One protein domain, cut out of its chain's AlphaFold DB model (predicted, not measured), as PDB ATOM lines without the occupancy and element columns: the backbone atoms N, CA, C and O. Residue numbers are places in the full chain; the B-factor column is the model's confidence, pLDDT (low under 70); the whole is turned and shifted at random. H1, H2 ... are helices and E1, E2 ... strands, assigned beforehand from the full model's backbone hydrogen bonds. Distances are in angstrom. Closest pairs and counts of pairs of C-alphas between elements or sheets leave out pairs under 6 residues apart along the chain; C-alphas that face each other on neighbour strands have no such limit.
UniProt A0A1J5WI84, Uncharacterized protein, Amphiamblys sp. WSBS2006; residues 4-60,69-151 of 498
ATOM      1  N   LEU A   4     215.383 207.367 196.495       81.62
ATOM      2  CA  LEU A   4     213.961 207.102 196.303       81.62
ATOM      3  C   LEU A   4     213.454 205.971 197.202       81.62
ATOM      4  O   LEU A   4     212.340 206.075 197.704       81.62
ATOM      5  N   GLN A   5     214.267 204.953 197.505       82.25
ATOM      6  CA  GLN A   5     213.892 203.905 198.470       82.25
ATOM      7  C   GLN A   5     213.647 204.500 199.861       82.25
ATOM      8  O   GLN A   5     212.690 204.150 200.545       82.25
ATOM      9  N   SER A   6     214.463 205.477 200.258       79.38
ATOM     10  CA  SER A   6     214.287 206.178 201.534       79.38
ATOM     11  C   SER A   6     213.118 207.171 201.559       79.38
ATOM     12  O   SER A   6     212.781 207.670 202.627       79.38
ATOM     13  N   LEU A   7     212.480 207.442 200.416       81.19
ATOM     14  CA  LEU A   7     211.333 208.352 200.285       81.19
ATOM     15  C   LEU A   7     210.027 207.645 199.905       81.19
ATOM     16  O   LEU A   7     208.998 208.302 199.766       81.19
ATOM     17  N   SER A   8     210.061 206.331 199.711       87.25
ATOM     18  CA  SER A   8     208.942 205.562 199.170       87.25
ATOM     19  C   SER A   8     208.546 204.397 200.060       87.25
ATOM     20  O   SER A   8     209.271 204.022 200.978       87.25
ATOM     21  N   PHE A   9     207.386 203.831 199.759       89.44
ATOM     22  CA  PHE A   9     206.931 202.551 200.274       89.44
ATOM     23  C   PHE A   9     207.144 201.497 199.195       89.44
ATOM     24  O   PHE A   9     206.738 201.690 198.050       89.44
ATOM     25  N   ARG A  10     207.791 200.386 199.526       89.94
ATOM     26  CA  ARG A  10     208.015 199.295 198.574       89.94
ATOM     27  C   ARG A  10     206.736 198.472 198.411       89.94
ATOM     28  O   ARG A  10     206.108 198.128 199.401       89.94
ATOM     29  N   GLY A  11     206.357 198.132 197.186       87.12
ATOM     30  CA  GLY A  11     205.255 197.219 196.873       87.12
ATOM     31  C   GLY A  11     205.712 195.952 196.156       87.12
ATOM     32  O   GLY A  11     206.906 195.632 196.123       87.12
ATOM     33  N   TYR A  12     204.748 195.247 195.559       84.06
ATOM     34  CA  TYR A  12     205.006 194.059 194.747       84.06
ATOM     35  C   TYR A  12     205.916 194.367 193.552       84.06
ATOM     36  O   TYR A  12     205.994 195.504 193.082       84.06
ATOM     37  N   ASN A  13     206.638 193.342 193.088       81.81
ATOM     38  CA  ASN A  13     207.451 193.357 191.864       81.81
ATOM     39  C   ASN A  13     208.487 194.496 191.766       81.81
ATOM     40  O   ASN A  13     208.932 194.862 190.684       81.81
ATOM     41  N   GLY A  14     208.926 195.044 192.905       84.12
ATOM     42  CA  GLY A  14     209.901 196.135 192.923       84.12
ATOM     43  C   GLY A  14     209.312 197.505 192.577       84.12
ATOM     44  O   GLY A  14     210.063 198.405 192.213       84.12
ATOM     45  N   THR A  15     208.002 197.685 192.705       89.06
ATOM     46  CA  THR A  15     207.360 198.997 192.593       89.06
ATOM     47  C   THR A  15     207.530 199.807 193.877       89.06
ATOM     48  O   THR A  15     207.571 199.256 194.975       89.06
ATOM     49  N   PHE A  16     207.608 201.129 193.749       91.19
ATOM     50  CA  PHE A  16     207.720 202.079 194.849       91.19
ATOM     51  C   PHE A  16     206.578 203.097 194.820       91.19
ATOM     52  O   PHE A  16     206.284 203.673 193.779       91.19
ATOM     53  N   PHE A  17     205.959 203.356 195.969       91.31
ATOM     54  CA  PHE A  17     204.923 204.370 196.154       91.31
ATOM     55  C   PHE A  17     205.546 205.592 196.811       91.31
ATOM     56  O   PHE A  17     205.965 205.531 197.965       91.31
ATOM     57  N   VAL A  18     205.620 206.699 196.082       90.12
ATOM     58  CA  VAL A  18     206.199 207.954 196.562       90.12
ATOM     59  C   VAL A  18     205.082 208.957 196.852       90.12
ATOM     60  O   VAL A  18     204.466 209.465 195.910       90.12
ATOM     61  N   PRO A  19     204.804 209.284 198.122       88.00
ATOM     62  CA  PRO A  19     203.856 210.339 198.461       88.00
ATOM     63  C   PRO A  19     204.403 211.718 198.071       88.00
ATOM     64  O   PRO A  19     205.573 212.020 198.291       88.00
ATOM     65  N   THR A  20     203.537 212.578 197.543       86.25
ATOM     66  CA  THR A  20     203.845 213.962 197.127       86.25
ATOM     67  C   THR A  20     202.727 214.904 197.574       86.25
ATOM     68  O   THR A  20     201.709 214.435 198.098       86.25
ATOM     69  N   SER A  21     202.820 216.225 197.358       82.12
ATOM     70  CA  SER A  21     201.662 217.097 197.619       82.12
ATOM     71  C   SER A  21     200.459 216.794 196.725       82.12
ATOM     72  O   SER A  21     199.329 217.000 197.162       82.12
ATOM     73  N   ASP A  22     200.691 216.267 195.521       84.19
ATOM     74  CA  ASP A  22     199.667 216.114 194.480       84.19
ATOM     75  C   ASP A  22     199.029 214.719 194.421       84.19
ATOM     76  O   ASP A  22     198.103 214.523 193.637       84.19
ATOM     77  N   GLY A  23     199.534 213.757 195.197       88.44
ATOM     78  CA  GLY A  23     199.111 212.358 195.138       88.44
ATOM     79  C   GLY A  23     200.245 211.396 195.490       88.44
ATOM     80  O   GLY A  23     201.187 211.762 196.197       88.44
ATOM     81  N   ILE A  24     200.171 210.174 194.975       90.56
ATOM     82  CA  ILE A  24     201.158 209.107 195.144       90.56
ATOM     83  C   ILE A  24     201.684 208.718 193.765       90.56
ATOM     84  O   ILE A  24     200.916 208.309 192.898       90.56
ATOM     85  N   ILE A  25     202.991 208.825 193.550       90.06
ATOM     86  CA  ILE A  25     203.617 208.344 192.318       90.06
ATOM     87  C   ILE A  25     203.958 206.866 192.502       90.06
ATOM     88  O   ILE A  25     204.632 206.503 193.462       90.06
ATOM     89  N   VAL A  26     203.507 206.022 191.580       90.81
ATOM     90  CA  VAL A  26     203.823 204.591 191.534       90.81
ATOM     91  C   VAL A  26     204.958 204.397 190.538       90.81
ATOM     92  O   VAL A  26     204.764 204.632 189.350       90.81
ATOM     93  N   LEU A  27     206.141 204.019 191.021       89.12
ATOM     94  CA  LEU A  27     207.384 203.928 190.254       89.12
ATOM     95  C   LEU A  27     207.919 202.491 190.222       89.12
ATOM     96  O   LEU A  27     208.440 202.022 191.237       89.12
ATOM     97  N   PRO A  28     207.884 201.801 189.076       88.56
ATOM     98  CA  PRO A  28     208.585 200.531 188.911       88.56
ATOM     99  C   PRO A  28     210.100 200.743 188.945       88.56
ATOM    100  O   PRO A  28     210.619 201.601 188.226       88.56
ATOM    101  N   ARG A  29     210.842 199.952 189.732       84.88
ATOM    102  CA  ARG A  29     212.316 200.057 189.810       84.88
ATOM    103  C   ARG A  29     213.013 199.875 188.463       84.88
ATOM    104  O   ARG A  29     214.086 200.428 188.252       84.88
ATOM    105  N   THR A  30     212.436 199.055 187.592       83.88
ATOM    106  CA  THR A  30     212.964 198.739 186.259       83.88
ATOM    107  C   THR A  30     212.709 199.851 185.245       83.88
ATOM    108  O   THR A  30     213.322 199.843 184.179       83.88
ATOM    109  N   SER A  31     211.851 200.827 185.563       83.75
ATOM    110  CA  SER A  31     211.544 201.926 184.653       83.75
ATOM    111  C   SER A  31     212.746 202.866 184.487       83.75
ATOM    112  O   SER A  31     213.419 203.238 185.451       83.75
ATOM    113  N   GLN A  32     212.984 203.327 183.257       84.50
ATOM    114  CA  GLN A  32     213.987 204.366 182.986       84.50
ATOM    115  C   GLN A  32     213.662 205.672 183.738       84.50
ATOM    116  O   GLN A  32     214.556 206.439 184.104       84.50
ATOM    117  N   GLU A  33     212.377 205.916 183.999       84.75
ATOM    118  CA  GLU A  33     211.909 207.076 184.752       84.75
ATOM    119  C   GLU A  33     212.350 207.045 186.215       84.75
ATOM    120  O   GLU A  33     212.701 208.098 186.744       84.75
ATOM    121  N   TYR A  34     212.415 205.870 186.852       86.19
ATOM    122  CA  TYR A  34     212.916 205.745 188.223       86.19
ATOM    123  C   TYR A  34     214.342 206.303 188.345       86.19
ATOM    124  O   TYR A  34     214.587 207.179 189.175       86.19
ATOM    125  N   ALA A  35     215.261 205.863 187.477       87.31
ATOM    126  CA  ALA A  35     216.656 206.312 187.497       87.31
ATOM    127  C   ALA A  35     216.778 207.826 187.253       87.31
ATOM    128  O   ALA A  35     217.516 208.518 187.952       87.31
ATOM    129  N   ARG A  36     215.992 208.357 186.310       88.56
ATOM    130  CA  ARG A  36     215.959 209.794 186.018       88.56
ATOM    131  C   ARG A  36     215.450 210.615 187.205       88.56
ATOM    132  O   ARG A  36     216.019 211.656 187.522       88.56
ATOM    133  N   ILE A  37     214.358 210.187 187.839       87.50
ATOM    134  CA  ILE A  37     213.795 210.889 189.000       87.50
ATOM    135  C   ILE A  37     214.783 210.834 190.164       87.50
ATOM    136  O   ILE A  37     214.965 211.839 190.848       87.50
ATOM    137  N   GLU A  38     215.440 209.695 190.375       87.75
ATOM    138  CA  GLU A  38     216.461 209.547 191.409       87.75
ATOM    139  C   GLU A  38     217.613 210.538 191.210       87.75
ATOM    140  O   GLU A  38     217.974 211.246 192.151       87.75
ATOM    141  N   GLU A  39     218.121 210.662 189.984       89.44
ATOM    142  CA  GLU A  39     219.156 211.635 189.629       89.44
ATOM    143  C   GLU A  39     218.689 213.086 189.858       89.44
ATOM    144  O   GLU A  39     219.395 213.878 190.488       89.44
ATOM    145  N   GLU A  40     217.470 213.445 189.429       90.06
ATOM    146  CA  GLU A  40     216.920 214.798 189.628       90.06
ATOM    147  C   GLU A  40     216.696 215.130 191.121       90.06
ATOM    148  O   GLU A  40     216.918 216.272 191.555       90.06
ATOM    149  N   VAL A  41     216.264 214.153 191.930       88.56
ATOM    150  CA  VAL A  41     216.127 214.307 193.389       88.56
ATOM    151  C   VAL A  41     217.504 214.483 194.021       88.56
ATOM    152  O   VAL A  41     217.686 215.407 194.813       88.56
ATOM    153  N   MET A  42     218.484 213.666 193.635       86.88
ATOM    154  CA  MET A  42     219.854 213.762 194.133       86.88
ATOM    155  C   MET A  42     220.497 215.110 193.829       86.88
ATOM    156  O   MET A  42     220.982 215.771 194.749       86.88
ATOM    157  N   GLY A  43     220.404 215.587 192.587       90.00
ATOM    158  CA  GLY A  43     220.911 216.911 192.218       90.00
ATOM    159  C   GLY A  43     220.247 218.039 193.018       90.00
ATOM    160  O   GLY A  43     220.914 218.966 193.482       90.00
ATOM    161  N   SER A  44     218.937 217.938 193.271       88.56
ATOM    162  CA  SER A  44     218.203 218.926 194.080       88.56
ATOM    163  C   SER A  44     218.610 218.894 195.557       88.56
ATOM    164  O   SER A  44     218.698 219.937 196.213       88.56
ATOM    165  N   LEU A  45     218.881 217.704 196.090       86.88
ATOM    166  CA  LEU A  45     219.375 217.500 197.448       86.88
ATOM    167  C   LEU A  45     220.804 218.030 197.627       86.88
ATOM    168  O   LEU A  45     221.093 218.668 198.641       86.88
ATOM    169  N   GLU A  46     221.675 217.837 196.639       87.81
ATOM    170  CA  GLU A  46     223.023 218.408 196.620       87.81
ATOM    171  C   GLU A  46     223.009 219.935 196.561       87.81
ATOM    172  O   GLU A  46     223.684 220.589 197.361       87.81
ATOM    173  N   GLU A  47     222.191 220.518 195.679       88.12
ATOM    174  CA  GLU A  47     221.989 221.969 195.606       88.12
ATOM    175  C   GLU A  47     221.521 222.514 196.966       88.12
ATOM    176  O   GLU A  47     222.034 223.515 197.477       88.12
ATOM    177  N   CYS A  48     220.570 221.818 197.590       86.19
ATOM    178  CA  CYS A  48     220.039 222.158 198.902       86.19
ATOM    179  C   CYS A  48     221.120 222.111 199.996       86.19
ATOM    180  O   CYS A  48     221.296 223.081 200.741       86.19
ATOM    181  N   ARG A  49     221.906 221.030 200.052       85.50
ATOM    182  CA  ARG A  49     223.041 220.877 200.975       85.50
ATOM    183  C   ARG A  49     224.057 222.009 200.806       85.50
ATOM    184  O   ARG A  49     224.509 222.584 201.802       85.50
ATOM    185  N   ASN A  50     224.401 222.348 199.565       85.44
ATOM    186  CA  ASN A  50     225.368 223.402 199.262       85.44
ATOM    187  C   ASN A  50     224.852 224.767 199.748       85.44
ATOM    188  O   ASN A  50     225.566 225.471 200.458       85.44
ATOM    189  N   ARG A  51     223.570 225.089 199.518       84.38
ATOM    190  CA  ARG A  51     222.936 226.322 200.030       84.38
ATOM    191  C   ARG A  51     222.950 226.425 201.555       84.38
ATOM    192  O   ARG A  51     223.161 227.513 202.098       84.38
ATOM    193  N   ILE A  52     222.700 225.322 202.265       79.50
ATOM    194  CA  ILE A  52     222.775 225.307 203.734       79.50
ATOM    195  C   ILE A  52     224.223 225.557 204.185       79.50
ATOM    196  O   ILE A  52     224.458 226.350 205.102       79.50
ATOM    197  N   SER A  53     225.193 224.958 203.493       79.00
ATOM    198  CA  SER A  53     226.624 225.123 203.772       79.00
ATOM    199  C   SER A  53     227.107 226.562 203.532       79.00
ATOM    200  O   SER A  53     227.778 227.136 204.387       79.00
ATOM    201  N   GLU A  54     226.697 227.206 202.439       82.81
ATOM    202  CA  GLU A  54     226.999 228.621 202.160       82.81
ATOM    203  C   GLU A  54     226.397 229.564 203.212       82.81
ATOM    204  O   GLU A  54     227.009 230.551 203.628       82.81
ATOM    205  N   ARG A  55     225.170 229.283 203.671       79.38
ATOM    206  CA  ARG A  55     224.548 230.053 204.758       79.38
ATOM    207  C   ARG A  55     225.324 229.906 206.059       79.38
ATOM    208  O   ARG A  55     225.497 230.908 206.751       79.38
ATOM    209  N   ARG A  56     225.817 228.704 206.366       74.38
ATOM    210  CA  ARG A  56     226.690 228.454 207.520       74.38
ATOM    211  C   ARG A  56     227.971 229.283 207.438       74.38
ATOM    212  O   ARG A  56     228.267 230.001 208.390       74.38
ATOM    213  N   GLN A  57     228.667 229.262 206.300       75.38
ATOM    214  CA  GLN A  57     229.897 230.043 206.104       75.38
ATOM    215  C   GLN A  57     229.680 231.547 206.331       75.38
ATOM    216  O   GLN A  57     230.513 232.201 206.953       75.38
ATOM    217  N   ARG A  58     228.526 232.089 205.914       78.75
ATOM    218  CA  ARG A  58     228.168 233.496 206.172       78.75
ATOM    219  C   ARG A  58     227.922 233.822 207.647       78.75
ATOM    220  O   ARG A  58     228.211 234.937 208.062       78.75
ATOM    221  N   HIS A  59     227.370 232.889 208.425       73.50
ATOM    222  CA  HIS A  59     227.010 233.133 209.830       73.50
ATOM    223  C   HIS A  59     228.151 232.827 210.809       73.50
ATOM    224  O   HIS A  59     228.162 233.377 211.907       73.50
ATOM    225  N   SER A  60     229.104 231.967 210.439       67.69
ATOM    226  CA  SER A  60     230.262 231.650 211.280       67.69
ATOM    227  C   SER A  60     231.520 231.390 210.436       67.69
ATOM    228  O   SER A  60     231.889 230.237 210.209       67.69
ATOM    229  N   VAL A  69     233.070 215.965 209.798       61.47
ATOM    230  CA  VAL A  69     232.073 215.093 210.409       61.47
ATOM    231  C   VAL A  69     231.763 214.029 209.367       61.47
ATOM    232  O   VAL A  69     231.091 214.292 208.363       61.47
ATOM    233  N   ASN A  70     232.343 212.852 209.577       72.44
ATOM    234  CA  ASN A  70     232.260 211.759 208.632       72.44
ATOM    235  C   ASN A  70     231.038 210.902 208.905       72.44
ATOM    236  O   ASN A  70     230.666 210.163 208.016       72.44
ATOM    237  N   CYS A  71     230.366 211.007 210.052       81.38
ATOM    238  CA  CYS A  71     229.255 210.122 210.375       81.38
ATOM    239  C   CYS A  71     227.902 210.823 210.515       81.38
ATOM    240  O   CYS A  71     227.787 211.996 210.881       81.38
ATOM    241  N   CYS A  72     226.839 210.071 210.232       83.88
ATOM    242  CA  CYS A  72     225.488 210.470 210.577       83.88
ATOM    243  C   CYS A  72     225.289 210.392 212.098       83.88
ATOM    244  O   CYS A  72     225.401 209.325 212.689       83.88
ATOM    245  N   SER A  73     224.870 211.490 212.725       82.06
ATOM    246  CA  SER A  73     224.599 211.565 214.167       82.06
ATOM    247  C   SER A  73     223.418 210.704 214.637       82.06
ATOM    248  O   SER A  73     223.172 210.623 215.834       82.06
ATOM    249  N   HIS A  74     222.651 210.104 213.719       78.94
ATOM    250  CA  HIS A  74     221.503 209.253 214.045       78.94
ATOM    251  C   HIS A  74     221.823 207.763 213.911       78.94
ATOM    252  O   HIS A  74     221.557 207.004 214.832       78.94
ATOM    253  N   CYS A  75     222.383 207.337 212.776       83.31
ATOM    254  CA  CYS A  75     222.684 205.924 212.517       83.31
ATOM    255  C   CYS A  75     224.170 205.566 212.627       83.31
ATOM    256  O   CYS A  75     224.522 204.410 212.437       83.31
ATOM    257  N   GLY A  76     225.053 206.534 212.881       82.50
ATOM    258  CA  GLY A  76     226.497 206.315 212.982       82.50
ATOM    259  C   GLY A  76     227.211 206.074 211.649       82.50
ATOM    260  O   GLY A  76     228.434 206.117 211.629       82.50
ATOM    261  N   THR A  77     226.483 205.888 210.540       80.44
ATOM    262  CA  THR A  77     227.061 205.584 209.219       80.44
ATOM    263  C   THR A  77     228.110 206.607 208.823       80.44
ATOM    264  O   THR A  77     227.787 207.796 208.724       80.44
ATOM    265  N   ALA A  78     229.333 206.134 208.581       76.12
ATOM    266  CA  ALA A  78     230.441 206.960 208.138       76.12
ATOM    267  C   ALA A  78     230.425 207.160 206.610       76.12
ATOM    268  O   ALA A  78     230.023 206.285 205.844       76.12
ATOM    269  N   LYS A  79     230.921 208.309 206.148       66.75
ATOM    270  CA  LYS A  79     231.187 208.617 204.741       66.75
ATOM    271  C   LYS A  79     232.192 207.641 204.153       66.75
ATOM    272  O   LYS A  79     232.080 207.300 202.990       66.75
ATOM    273  N   ASP A  80     233.126 207.150 204.958       64.50
ATOM    274  CA  ASP A  80     234.139 206.203 204.493       64.50
ATOM    275  C   ASP A  80     233.530 204.819 204.182       64.50
ATOM    276  O   ASP A  80     234.027 204.102 203.321       64.50
ATOM    277  N   GLU A  81     232.398 204.471 204.812       61.12
ATOM    278  CA  GLU A  81     231.624 203.251 204.519       61.12
ATOM    279  C   GLU A  81     230.682 203.432 203.318       61.12
ATOM    280  O   GLU A  81     230.300 202.467 202.657       61.12
ATOM    281  N   THR A  82     230.290 204.677 203.039       63.47
ATOM    282  CA  THR A  82     229.385 205.053 201.948       63.47
ATOM    283  C   THR A  82     229.818 206.407 201.375       63.47
ATOM    284  O   THR A  82     229.280 207.438 201.780       63.47
ATOM    285  N   PRO A  83     230.793 206.439 200.442       55.31
ATOM    286  CA  PRO A  83     231.374 207.687 199.924       55.31
ATOM    287  C   PRO A  83     230.336 208.665 199.353       55.31
ATOM    288  O   PRO A  83     230.505 209.882 199.444       55.31
ATOM    289  N   ASP A  84     229.214 208.130 198.866       57.91
ATOM    290  CA  ASP A  84     228.086 208.882 198.304       57.91
ATOM    291  C   ASP A  84     227.037 209.311 199.351       57.91
ATOM    292  O   ASP A  84     225.975 209.848 199.017       57.91
ATOM    293  N   ALA A  85     227.282 209.083 200.647       68.31
ATOM    294  CA  ALA A  85     226.350 209.467 201.699       68.31
ATOM    295  C   ALA A  85     226.267 210.992 201.838       68.31
ATOM    296  O   ALA A  85     227.074 211.653 202.501       68.31
ATOM    297  N   LEU A  86     225.213 211.560 201.248       78.25
ATOM    298  CA  LEU A  86     224.822 212.947 201.470       78.25
ATOM    299  C   LEU A  86     224.470 213.169 202.945       78.25
ATOM    300  O   LEU A  86     223.408 212.755 203.419       78.25
ATOM    301  N   LEU A  87     225.374 213.849 203.650       82.88
ATOM    302  CA  LEU A  87     225.189 214.330 205.013       82.88
ATOM    303  C   LEU A  87     224.712 215.788 205.004       82.88
ATOM    304  O   LEU A  87     225.347 216.663 204.413       82.88
ATOM    305  N   PHE A  88     223.607 216.052 205.695       82.38
ATOM    306  CA  PHE A  88     223.020 217.377 205.858       82.38
ATOM    307  C   PHE A  88     223.285 217.901 207.266       82.38
ATOM    308  O   PHE A  88     222.975 217.198 208.233       82.38
ATOM    309  N   PRO A  89     223.799 219.130 207.418       77.88
ATOM    310  CA  PRO A  89     223.982 219.723 208.734       77.88
ATOM    311  C   PRO A  89     222.622 219.972 209.398       77.88
ATOM    312  O   PRO A  89     221.715 220.560 208.805       77.88
ATOM    313  N   VAL A  90     222.479 219.533 210.646       73.50
ATOM    314  CA  VAL A  90     221.234 219.627 211.430       73.50
ATOM    315  C   VAL A  90     221.075 221.012 212.073       73.50
ATOM    316  O   VAL A  90     219.970 221.433 212.407       73.50
ATOM    317  N   CYS A  91     222.171 221.760 212.214       72.19
ATOM    318  CA  CYS A  91     222.171 223.117 212.746       72.19
ATOM    319  C   CYS A  91     223.225 224.004 212.072       72.19
ATOM    320  O   CYS A  91     224.150 223.518 211.422       72.19
ATOM    321  N   LEU A  92     223.112 225.322 212.268       66.62
ATOM    322  CA  LEU A  92     224.067 226.297 211.724       66.62
ATOM    323  C   LEU A  92     225.462 226.219 212.366       66.62
ATOM    324  O   LEU A  92     226.423 226.653 211.738       66.62
ATOM    325  N   LYS A  93     225.594 225.661 213.578       66.94
ATOM    326  CA  LYS A  93     226.917 225.388 214.171       66.94
ATOM    327  C   LYS A  93     227.611 224.214 213.468       66.94
ATOM    328  O   LYS A  93     228.800 224.299 213.184       66.94
ATOM    329  N   GLY A  94     226.829 223.226 213.022       62.84
ATOM    330  CA  GLY A  94     227.249 222.148 212.126       62.84
ATOM    331  C   GLY A  94     228.018 221.012 212.794       62.84
ATOM    332  O   GLY A  94     228.771 220.326 212.113       62.84
ATOM    333  N   ASP A  95     227.799 220.800 214.089       71.06
ATOM    334  CA  ASP A  95     228.423 219.713 214.858       71.06
ATOM    335  C   ASP A  95     227.643 218.391 214.734       71.06
ATOM    336  O   ASP A  95     228.086 217.336 215.175       71.06
ATOM    337  N   SER A  96     226.461 218.420 214.109       75.00
ATOM    338  CA  SER A  96     225.627 217.238 213.882       75.00
ATOM    339  C   SER A  96     225.136 217.192 212.445       75.00
ATOM    340  O   SER A  96     224.693 218.208 211.899       75.00
ATOM    341  N   HIS A  97     225.184 216.005 211.845       82.19
ATOM    342  CA  HIS A  97     224.769 215.772 210.468       82.19
ATOM    343  C   HIS A  97     223.862 214.551 210.367       82.19
ATOM    344  O   HIS A  97     224.093 213.548 211.036       82.19
ATOM    345  N   PHE A  98     222.865 214.592 209.488       83.38
ATOM    346  CA  PHE A  98     222.054 213.420 209.159       83.38
ATOM    347  C   PHE A  98     222.266 212.987 207.719       83.38
ATOM    348  O   PHE A  98     222.331 213.825 206.822       83.38
ATOM    349  N   CYS A  99     222.346 211.676 207.491       85.12
ATOM    350  CA  CYS A  99     222.293 211.144 206.139       85.12
ATOM    351  C   CYS A  99     220.894 211.344 205.548       85.12
ATOM    352  O   CYS A  99     219.901 211.425 206.283       85.12
ATOM    353  N   HIS A 100     220.815 211.405 204.217       83.69
ATOM    354  CA  HIS A 100     219.539 211.551 203.518       83.69
ATOM    355  C   HIS A 100     218.531 210.476 203.954       83.69
ATOM    356  O   HIS A 100     217.377 210.814 204.166       83.69
ATOM    357  N   SER A 101     218.955 209.223 204.176       81.56
ATOM    358  CA  SER A 101     218.043 208.140 204.561       81.56
ATOM    359  C   SER A 101     217.452 208.367 205.953       81.56
ATOM    360  O   SER A 101     216.255 208.198 206.144       81.56
ATOM    361  N   CYS A 102     218.252 208.831 206.919       80.50
ATOM    362  CA  CYS A 102     217.745 209.192 208.246       80.50
ATOM    363  C   CYS A 102     216.823 210.416 208.205       80.50
ATOM    364  O   CYS A 102     215.875 210.484 208.983       80.50
ATOM    365  N   LEU A 103     217.082 211.382 207.319       79.69
ATOM    366  CA  LEU A 103     216.191 212.528 207.122       79.69
ATOM    367  C   LEU A 103     214.879 212.131 206.457       79.69
ATOM    368  O   LEU A 103     213.823 212.540 206.923       79.69
ATOM    369  N   ALA A 104     214.945 211.322 205.407       78.88
ATOM    370  CA  ALA A 104     213.795 210.832 204.670       78.88
ATOM    371  C   ALA A 104     212.907 209.955 205.562       78.88
ATOM    372  O   ALA A 104     211.709 210.203 205.683       78.88
ATOM    373  N   ARG A 105     213.526 209.053 206.329       72.94
ATOM    374  CA  ARG A 105     212.861 208.280 207.374       72.94
ATOM    375  C   ARG A 105     212.220 209.172 208.432       72.94
ATOM    376  O   ARG A 105     211.052 209.000 208.729       72.94
ATOM    377  N   ARG A 106     212.910 210.210 208.922       71.38
ATOM    378  CA  ARG A 106     212.293 211.205 209.821       71.38
ATOM    379  C   ARG A 106     211.129 211.954 209.177       71.38
ATOM    380  O   ARG A 106     210.218 212.352 209.885       71.38
ATOM    381  N   ILE A 107     211.141 212.182 207.868       70.75
ATOM    382  CA  ILE A 107     210.017 212.814 207.168       70.75
ATOM    383  C   ILE A 107     208.817 211.860 207.088       70.75
ATOM    384  O   ILE A 107     207.696 212.335 207.262       70.75
ATOM    385  N   ARG A 108     209.044 210.551 206.889       67.75
ATOM    386  CA  ARG A 108     207.997 209.509 206.851       67.75
ATOM    387  C   ARG A 108     207.464 209.119 208.238       67.75
ATOM    388  O   ARG A 108     206.267 209.236 208.486       67.75
ATOM    389  N   GLU A 109     208.359 208.693 209.129       56.81
ATOM    390  CA  GLU A 109     208.062 208.139 210.460       56.81
ATOM    391  C   GLU A 109     207.695 209.230 211.477       56.81
ATOM    392  O   GLU A 109     206.976 208.974 212.439       56.81
ATOM    393  N   GLN A 110     208.216 210.453 211.320       55.16
ATOM    394  CA  GLN A 110     208.156 211.464 212.377       55.16
ATOM    395  C   GLN A 110     207.829 212.867 211.862       55.16
ATOM    396  O   GLN A 110     208.710 213.734 211.745       55.16
ATOM    397  N   PRO A 111     206.540 213.198 211.686       45.91
ATOM    398  CA  PRO A 111     206.148 214.592 211.744       45.91
ATOM    399  C   PRO A 111     206.608 215.210 213.086       45.91
ATOM    400  O   PRO A 111     207.254 216.254 213.024       45.91
ATOM    401  N   TYR A 112     206.431 214.528 214.241       43.88
ATOM    402  CA  TYR A 112     206.786 215.042 215.587       43.88
ATOM    403  C   TYR A 112     207.257 213.963 216.585       43.88
ATOM    404  O   TYR A 112     206.614 213.695 217.593       43.88
ATOM    405  N   GLY A 113     208.449 213.399 216.377       37.62
ATOM    406  CA  GLY A 113     209.257 212.994 217.535       37.62
ATOM    407  C   GLY A 113     209.749 214.247 218.271       37.62
ATOM    408  O   GLY A 113     209.851 215.308 217.648       37.62
ATOM    409  N   ARG A 114     210.052 214.140 219.579       43.62
ATOM    410  CA  ARG A 114     210.688 215.193 220.409       43.62
ATOM    411  C   ARG A 114     211.538 216.117 219.543       43.62
ATOM    412  O   ARG A 114     212.452 215.617 218.887       43.62
ATOM    413  N   ARG A 115     211.252 217.429 219.554       48.72
ATOM    414  CA  ARG A 115     212.067 218.441 218.863       48.72
ATOM    415  C   ARG A 115     213.531 218.088 219.086       48.72
ATOM    416  O   ARG A 115     214.024 218.154 220.212       48.72
ATOM    417  N   VAL A 116     214.201 217.624 218.032       49.91
ATOM    418  CA  VAL A 116     215.621 217.308 218.132       49.91
ATOM    419  C   VAL A 116     216.314 218.642 218.049       49.91
ATOM    420  O   VAL A 116     216.582 219.192 216.982       49.91
ATOM    421  N   PHE A 117     216.501 219.212 219.222       55.09
ATOM    422  CA  PHE A 117     217.391 220.323 219.389       55.09
ATOM    423  C   PHE A 117     218.796 219.788 219.181       55.09
ATOM    424  O   PHE A 117     219.170 218.750 219.730       55.09
ATOM    425  N   CYS A 118     219.583 220.494 218.381       59.56
ATOM    426  CA  CYS A 118     221.018 220.312 218.477       59.56
ATOM    427  C   CYS A 118     221.417 220.565 219.939       59.56
ATOM    428  O   CYS A 118     221.178 221.665 220.448       59.56
ATOM    429  N   SER A 119     222.000 219.559 220.593       55.75
ATOM    430  CA  SER A 119     222.416 219.614 222.001       55.75
ATOM    431  C   SER A 119     223.308 220.823 222.298       55.75
ATOM    432  O   SER A 119     223.216 221.402 223.372       55.75
ATOM    433  N   GLU A 120     224.096 221.259 221.312       54.53
ATOM    434  CA  GLU A 120     225.072 222.350 221.426       54.53
ATOM    435  C   GLU A 120     224.512 223.760 221.184       54.53
ATOM    436  O   GLU A 120     225.135 224.768 221.536       54.53
ATOM    437  N   CYS A 121     223.375 223.903 220.497       61.84
ATOM    438  CA  CYS A 121     222.858 225.240 220.168       61.84
ATOM    439  C   CYS A 121     221.374 225.453 220.401       61.84
ATOM    440  O   CYS A 121     220.900 226.561 220.155       61.84
ATOM    441  N   GLY A 122     220.638 224.430 220.835       57.41
ATOM    442  CA  GLY A 122     219.192 224.535 221.001       57.41
ATOM    443  C   GLY A 122     218.462 224.843 219.690       57.41
ATOM    444  O   GLY A 122     217.289 225.202 219.710       57.41
ATOM    445  N   TRP A 123     219.150 224.760 218.543       62.50
ATOM    446  CA  TRP A 123     218.563 225.060 217.246       62.50
ATOM    447  C   TRP A 123     217.723 223.875 216.807       62.50
ATOM    448  O   TRP A 123     218.155 222.721 216.889       62.50
ATOM    449  N   GLU A 124     216.515 224.178 216.364       59.19
ATOM    450  CA  GLU A 124     215.545 223.176 215.975       59.19
ATOM    451  C   GLU A 124     215.964 222.550 214.638       59.19
ATOM    452  O   GLU A 124     216.020 223.234 213.611       59.19
ATOM    453  N   ALA A 125     216.230 221.239 214.638       59.03
ATOM    454  CA  ALA A 125     216.533 220.446 213.440       59.03
ATOM    455  C   ALA A 125     215.473 220.567 212.320       59.03
ATOM    456  O   ALA A 125     215.719 220.179 211.173       59.03
ATOM    457  N   ASN A 126     214.299 221.122 212.636       62.09
ATOM    458  CA  ASN A 126     213.154 221.260 211.742       62.09
ATOM    459  C   ASN A 126     213.444 222.111 210.497       62.09
ATOM    460  O   ASN A 126     212.902 221.816 209.437       62.09
ATOM    461  N   LYS A 127     214.369 223.080 210.547       69.81
ATOM    462  CA  LYS A 127     214.715 223.864 209.344       69.81
ATOM    463  C   LYS A 127     215.444 223.042 208.281       69.81
ATOM    464  O   LYS A 127     215.160 223.203 207.097       69.81
ATOM    465  N   THR A 128     216.367 222.161 208.668       73.56
ATOM    466  CA  THR A 128     217.050 221.271 207.711       73.56
ATOM    467  C   THR A 128     216.068 220.270 207.110       73.56
ATOM    468  O   THR A 128     216.093 220.055 205.900       73.56
ATOM    469  N   LYS A 129     215.153 219.730 207.928       75.00
ATOM    470  CA  LYS A 129     214.029 218.907 207.462       75.00
ATOM    471  C   LYS A 129     213.182 219.659 206.430       75.00
ATOM    472  O   LYS A 129     212.961 219.130 205.350       75.00
ATOM    473  N   ASP A 130     212.789 220.902 206.706       77.44
ATOM    474  CA  ASP A 130     212.001 221.722 205.775       77.44
ATOM    475  C   ASP A 130     212.721 221.974 204.446       77.44
ATOM    476  O   ASP A 130     212.107 221.868 203.384       77.44
ATOM    477  N   TYR A 131     214.021 222.282 204.482       80.44
ATOM    478  CA  TYR A 131     214.820 222.452 203.267       80.44
ATOM    479  C   TYR A 131     214.911 221.161 202.454       80.44
ATOM    480  O   TYR A 131     214.758 221.195 201.233       80.44
ATOM    481  N   TYR A 132     215.135 220.034 203.129       82.81
ATOM    482  CA  TYR A 132     215.168 218.722 202.498       82.81
ATOM    483  C   TYR A 132     213.809 218.394 201.861       82.81
ATOM    484  O   TYR A 132     213.747 218.140 200.658       82.81
ATOM    485  N   SER A 133     212.713 218.485 202.622       80.81
ATOM    486  CA  SER A 133     211.353 218.242 202.127       80.81
ATOM    487  C   SER A 133     211.014 219.146 200.945       80.81
ATOM    488  O   SER A 133     210.487 218.667 199.950       80.81
ATOM    489  N   ALA A 134     211.354 220.437 201.005       84.50
ATOM    490  CA  ALA A 134     211.088 221.373 199.915       84.50
ATOM    491  C   ALA A 134     211.885 221.049 198.641       84.50
ATOM    492  O   ALA A 134     211.365 221.234 197.541       84.50
ATOM    493  N   ALA A 135     213.132 220.582 198.770       85.94
ATOM    494  CA  ALA A 135     213.950 220.180 197.628       85.94
ATOM    495  C   ALA A 135     213.372 218.937 196.940       85.94
ATOM    496  O   ALA A 135     213.193 218.943 195.725       85.94
ATOM    497  N   VAL A 136     213.010 217.922 197.727       85.25
ATOM    498  CA  VAL A 136     212.355 216.700 197.238       85.25
ATOM    499  C   VAL A 136     211.016 217.030 196.567       85.25
ATOM    500  O   VAL A 136     210.766 216.645 195.426       85.25
ATOM    501  N   GLU A 137     210.183 217.823 197.239       84.75
ATOM    502  CA  GLU A 137     208.856 218.207 196.760       84.75
ATOM    503  C   GLU A 137     208.920 219.038 195.471       84.75
ATOM    504  O   GLU A 137     208.087 218.881 194.580       84.75
ATOM    505  N   LYS A 138     209.927 219.906 195.319       87.19
ATOM    506  CA  LYS A 138     210.144 220.679 194.086       87.19
ATOM    507  C   LYS A 138     210.353 219.758 192.879       87.19
ATOM    508  O   LYS A 138     209.786 220.027 191.817       87.19
ATOM    509  N   THR A 139     211.143 218.696 193.035       87.06
ATOM    510  CA  THR A 139     211.395 217.721 191.965       87.06
ATOM    511  C   THR A 139     210.124 216.964 191.610       87.06
ATOM    512  O   THR A 139     209.749 216.912 190.436       87.06
ATOM    513  N   PHE A 140     209.400 216.461 192.612       86.69
ATOM    514  CA  PHE A 140     208.161 215.730 192.361       86.69
ATOM    515  C   PHE A 140     207.070 216.599 191.744       86.69
ATOM    516  O   PHE A 140     206.448 216.164 190.784       86.69
ATOM    517  N   ARG A 141     206.905 217.854 192.176       85.62
ATOM    518  CA  ARG A 141     205.950 218.793 191.559       85.62
ATOM    519  C   ARG A 141     206.239 219.077 190.094       85.62
ATOM    520  O   ARG A 141     205.324 219.209 189.285       85.62
ATOM    521  N   LYS A 142     207.518 219.206 189.732       85.94
ATOM    522  CA  LYS A 142     207.921 219.366 188.329       85.94
ATOM    523  C   LYS A 142     207.515 218.129 187.524       85.94
ATOM    524  O   LYS A 142     206.982 218.265 186.425       85.94
ATOM    525  N   TYR A 143     207.734 216.942 188.083       82.94
ATOM    526  CA  TYR A 143     207.359 215.683 187.449       82.94
ATOM    527  C   TYR A 143     205.831 215.527 187.312       82.94
ATOM    528  O   TYR A 143     205.340 215.310 186.203       82.94
ATOM    529  N   THR A 144     205.062 215.720 188.390       80.69
ATOM    530  CA  THR A 144     203.590 215.606 188.383       80.69
ATOM    531  C   THR A 144     202.947 216.609 187.430       80.69
ATOM    532  O   THR A 144     202.038 216.245 186.683       80.69
ATOM    533  N   LYS A 145     203.444 217.852 187.389       82.50
ATOM    534  CA  LYS A 145     202.974 218.880 186.453       82.50
ATOM    535  C   LYS A 145     203.193 218.466 184.998       82.50
ATOM    536  O   LYS A 145     202.242 218.489 184.220       82.50
ATOM    537  N   ASN A 146     204.403 218.022 184.652       78.44
ATOM    538  CA  ASN A 146     204.714 217.564 183.295       78.44
ATOM    539  C   ASN A 146     203.818 216.392 182.869       78.44
ATOM    540  O   ASN A 146     203.396 216.322 181.716       78.44
ATOM    541  N   LYS A 147     203.512 215.476 183.793       73.88
ATOM    542  CA  LYS A 147     202.645 214.326 183.526       73.88
ATOM    543  C   LYS A 147     201.191 214.732 183.278       73.88
ATOM    544  O   LYS A 147     200.595 214.292 182.296       73.88
ATOM    545  N   LYS A 148     200.650 215.624 184.117       72.56
ATOM    546  CA  LYS A 148     199.299 216.192 183.947       72.56
ATOM    547  C   LYS A 148     199.168 216.950 182.624       72.56
ATOM    548  O   LYS A 148     198.179 216.780 181.918       72.56
ATOM    549  N   GLU A 149     200.177 217.738 182.253       72.75
ATOM    550  CA  GLU A 149     200.200 218.482 180.985       72.75
ATOM    551  C   GLU A 149     200.233 217.558 179.760       72.75
ATOM    552  O   GLU A 149     199.583 217.843 178.755       72.75
ATOM    553  N   LYS A 150     200.927 216.419 179.854       68.50
ATOM    554  CA  LYS A 150     200.998 215.419 178.780       68.50
ATOM    555  C   LYS A 150     199.745 214.550 178.636       68.50
ATOM    556  O   LYS A 150     199.716 213.732 177.723       68.50
ATOM    557  N   ARG A 151     198.727 214.709 179.501       57.72
ATOM    558  CA  ARG A 151     197.519 213.856 179.553       57.72
ATOM    559  C   ARG A 151     197.838 212.352 179.519       57.72
ATOM    560  O   ARG A 151     197.092 211.581 178.925       57.72
TER     561      ARG A 151
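Overview. This is residues 4 to 60 and 69 to 151 of the 498 residues of an uncharacterized protein of Amphiamblys sp. WSBS2006 (UniProt A0A1J5WI84). Two long helices, H1 and H3, run opposite ways and cross at a narrow angle; they make the long axis, with a strand hairpin, E1 and E2, packed on both towards one end and a smaller hairpin, E3 and E4, with the short helix H2 towards the other. Residues 146 to 151, of which 146 to 149 belong to H3, stick out, and two long stretches, residues 69 to 86 and residues 110 to 125, hold no named element. The printed part has 140 residues, with three named helices and four named strands in the order E1 E2 H1 E3 E4 H2 H3; each sheet has two antiparallel strands, and the class is mixed, helices and strands. It is compact, with a radius of gyration of the C-alphas of 15.9 A, and elongated, spanning 49 by 29 by 29 A.

Arrangement. E1, residues 15 to 20, and E2, residues 23 to 28, form an antiparallel hairpin, with N 18 and O 25 within hydrogen-bond range at 2.8 A. Residues 9 to 10 pair antiparallel with residues 16 to 17 of E1. H1, residues 32 to 59, comes closest to E2 at the C-alphas of Leu 27 and Tyr 34, 6.2 A apart. E3, residues 87 to 89, and E4, residues 97 to 99, form a second antiparallel hairpin, with N 88 and O 98 within hydrogen-bond range at 2.8 A. The closest C-alphas of H1 and E3, Arg 49 and Phe 88, are 6.0 A apart. H2, residues 100 to 109, touches H3, residues 126 to 149, about perpendicular at 83 degrees; the closest C-alphas are Leu 103 and Lys 129, 6.7 A apart. H3 touches H1 with residues 131 to 139 alone, opposite ways at a steep tilt of 35.2 degrees, only just more than shallow; the closest C-alphas are Ser 44 and Ala 135, 5.7 A apart. The closest C-alphas of E1 and H3, Thr 20 and Glu 137, are 6.6 A apart. H1 and H2 are apart. In H1, H2 and H3 every O i to N i+4 pair is within hydrogen-bond range.

Along the chain. E1 begins at C-alpha 15 (207.360, 198.997, 192.593) and is 16.0 A long; E2 is 16.4 A. H1 measures 41.4 A, E3 6.7 A, E4 6.8 A and H2 13.8 A. H3, 33.5 A long, ends at C-alpha 149 (200.200, 218.482, 180.985).

Size, cuts and confidence. The C-alphas of Glu 120 and Arg 151 are the two farthest apart, 50.8 A. Residues 61 to 68 are not printed, and C-alphas 60 and 69 are 16.7 A apart across the cut. The link from H2 to H3, 16 residues, is long. The mean pLDDT of the printed part is 77.0; 34 residues are under 70, among them 79 to 85 and 108 to 127.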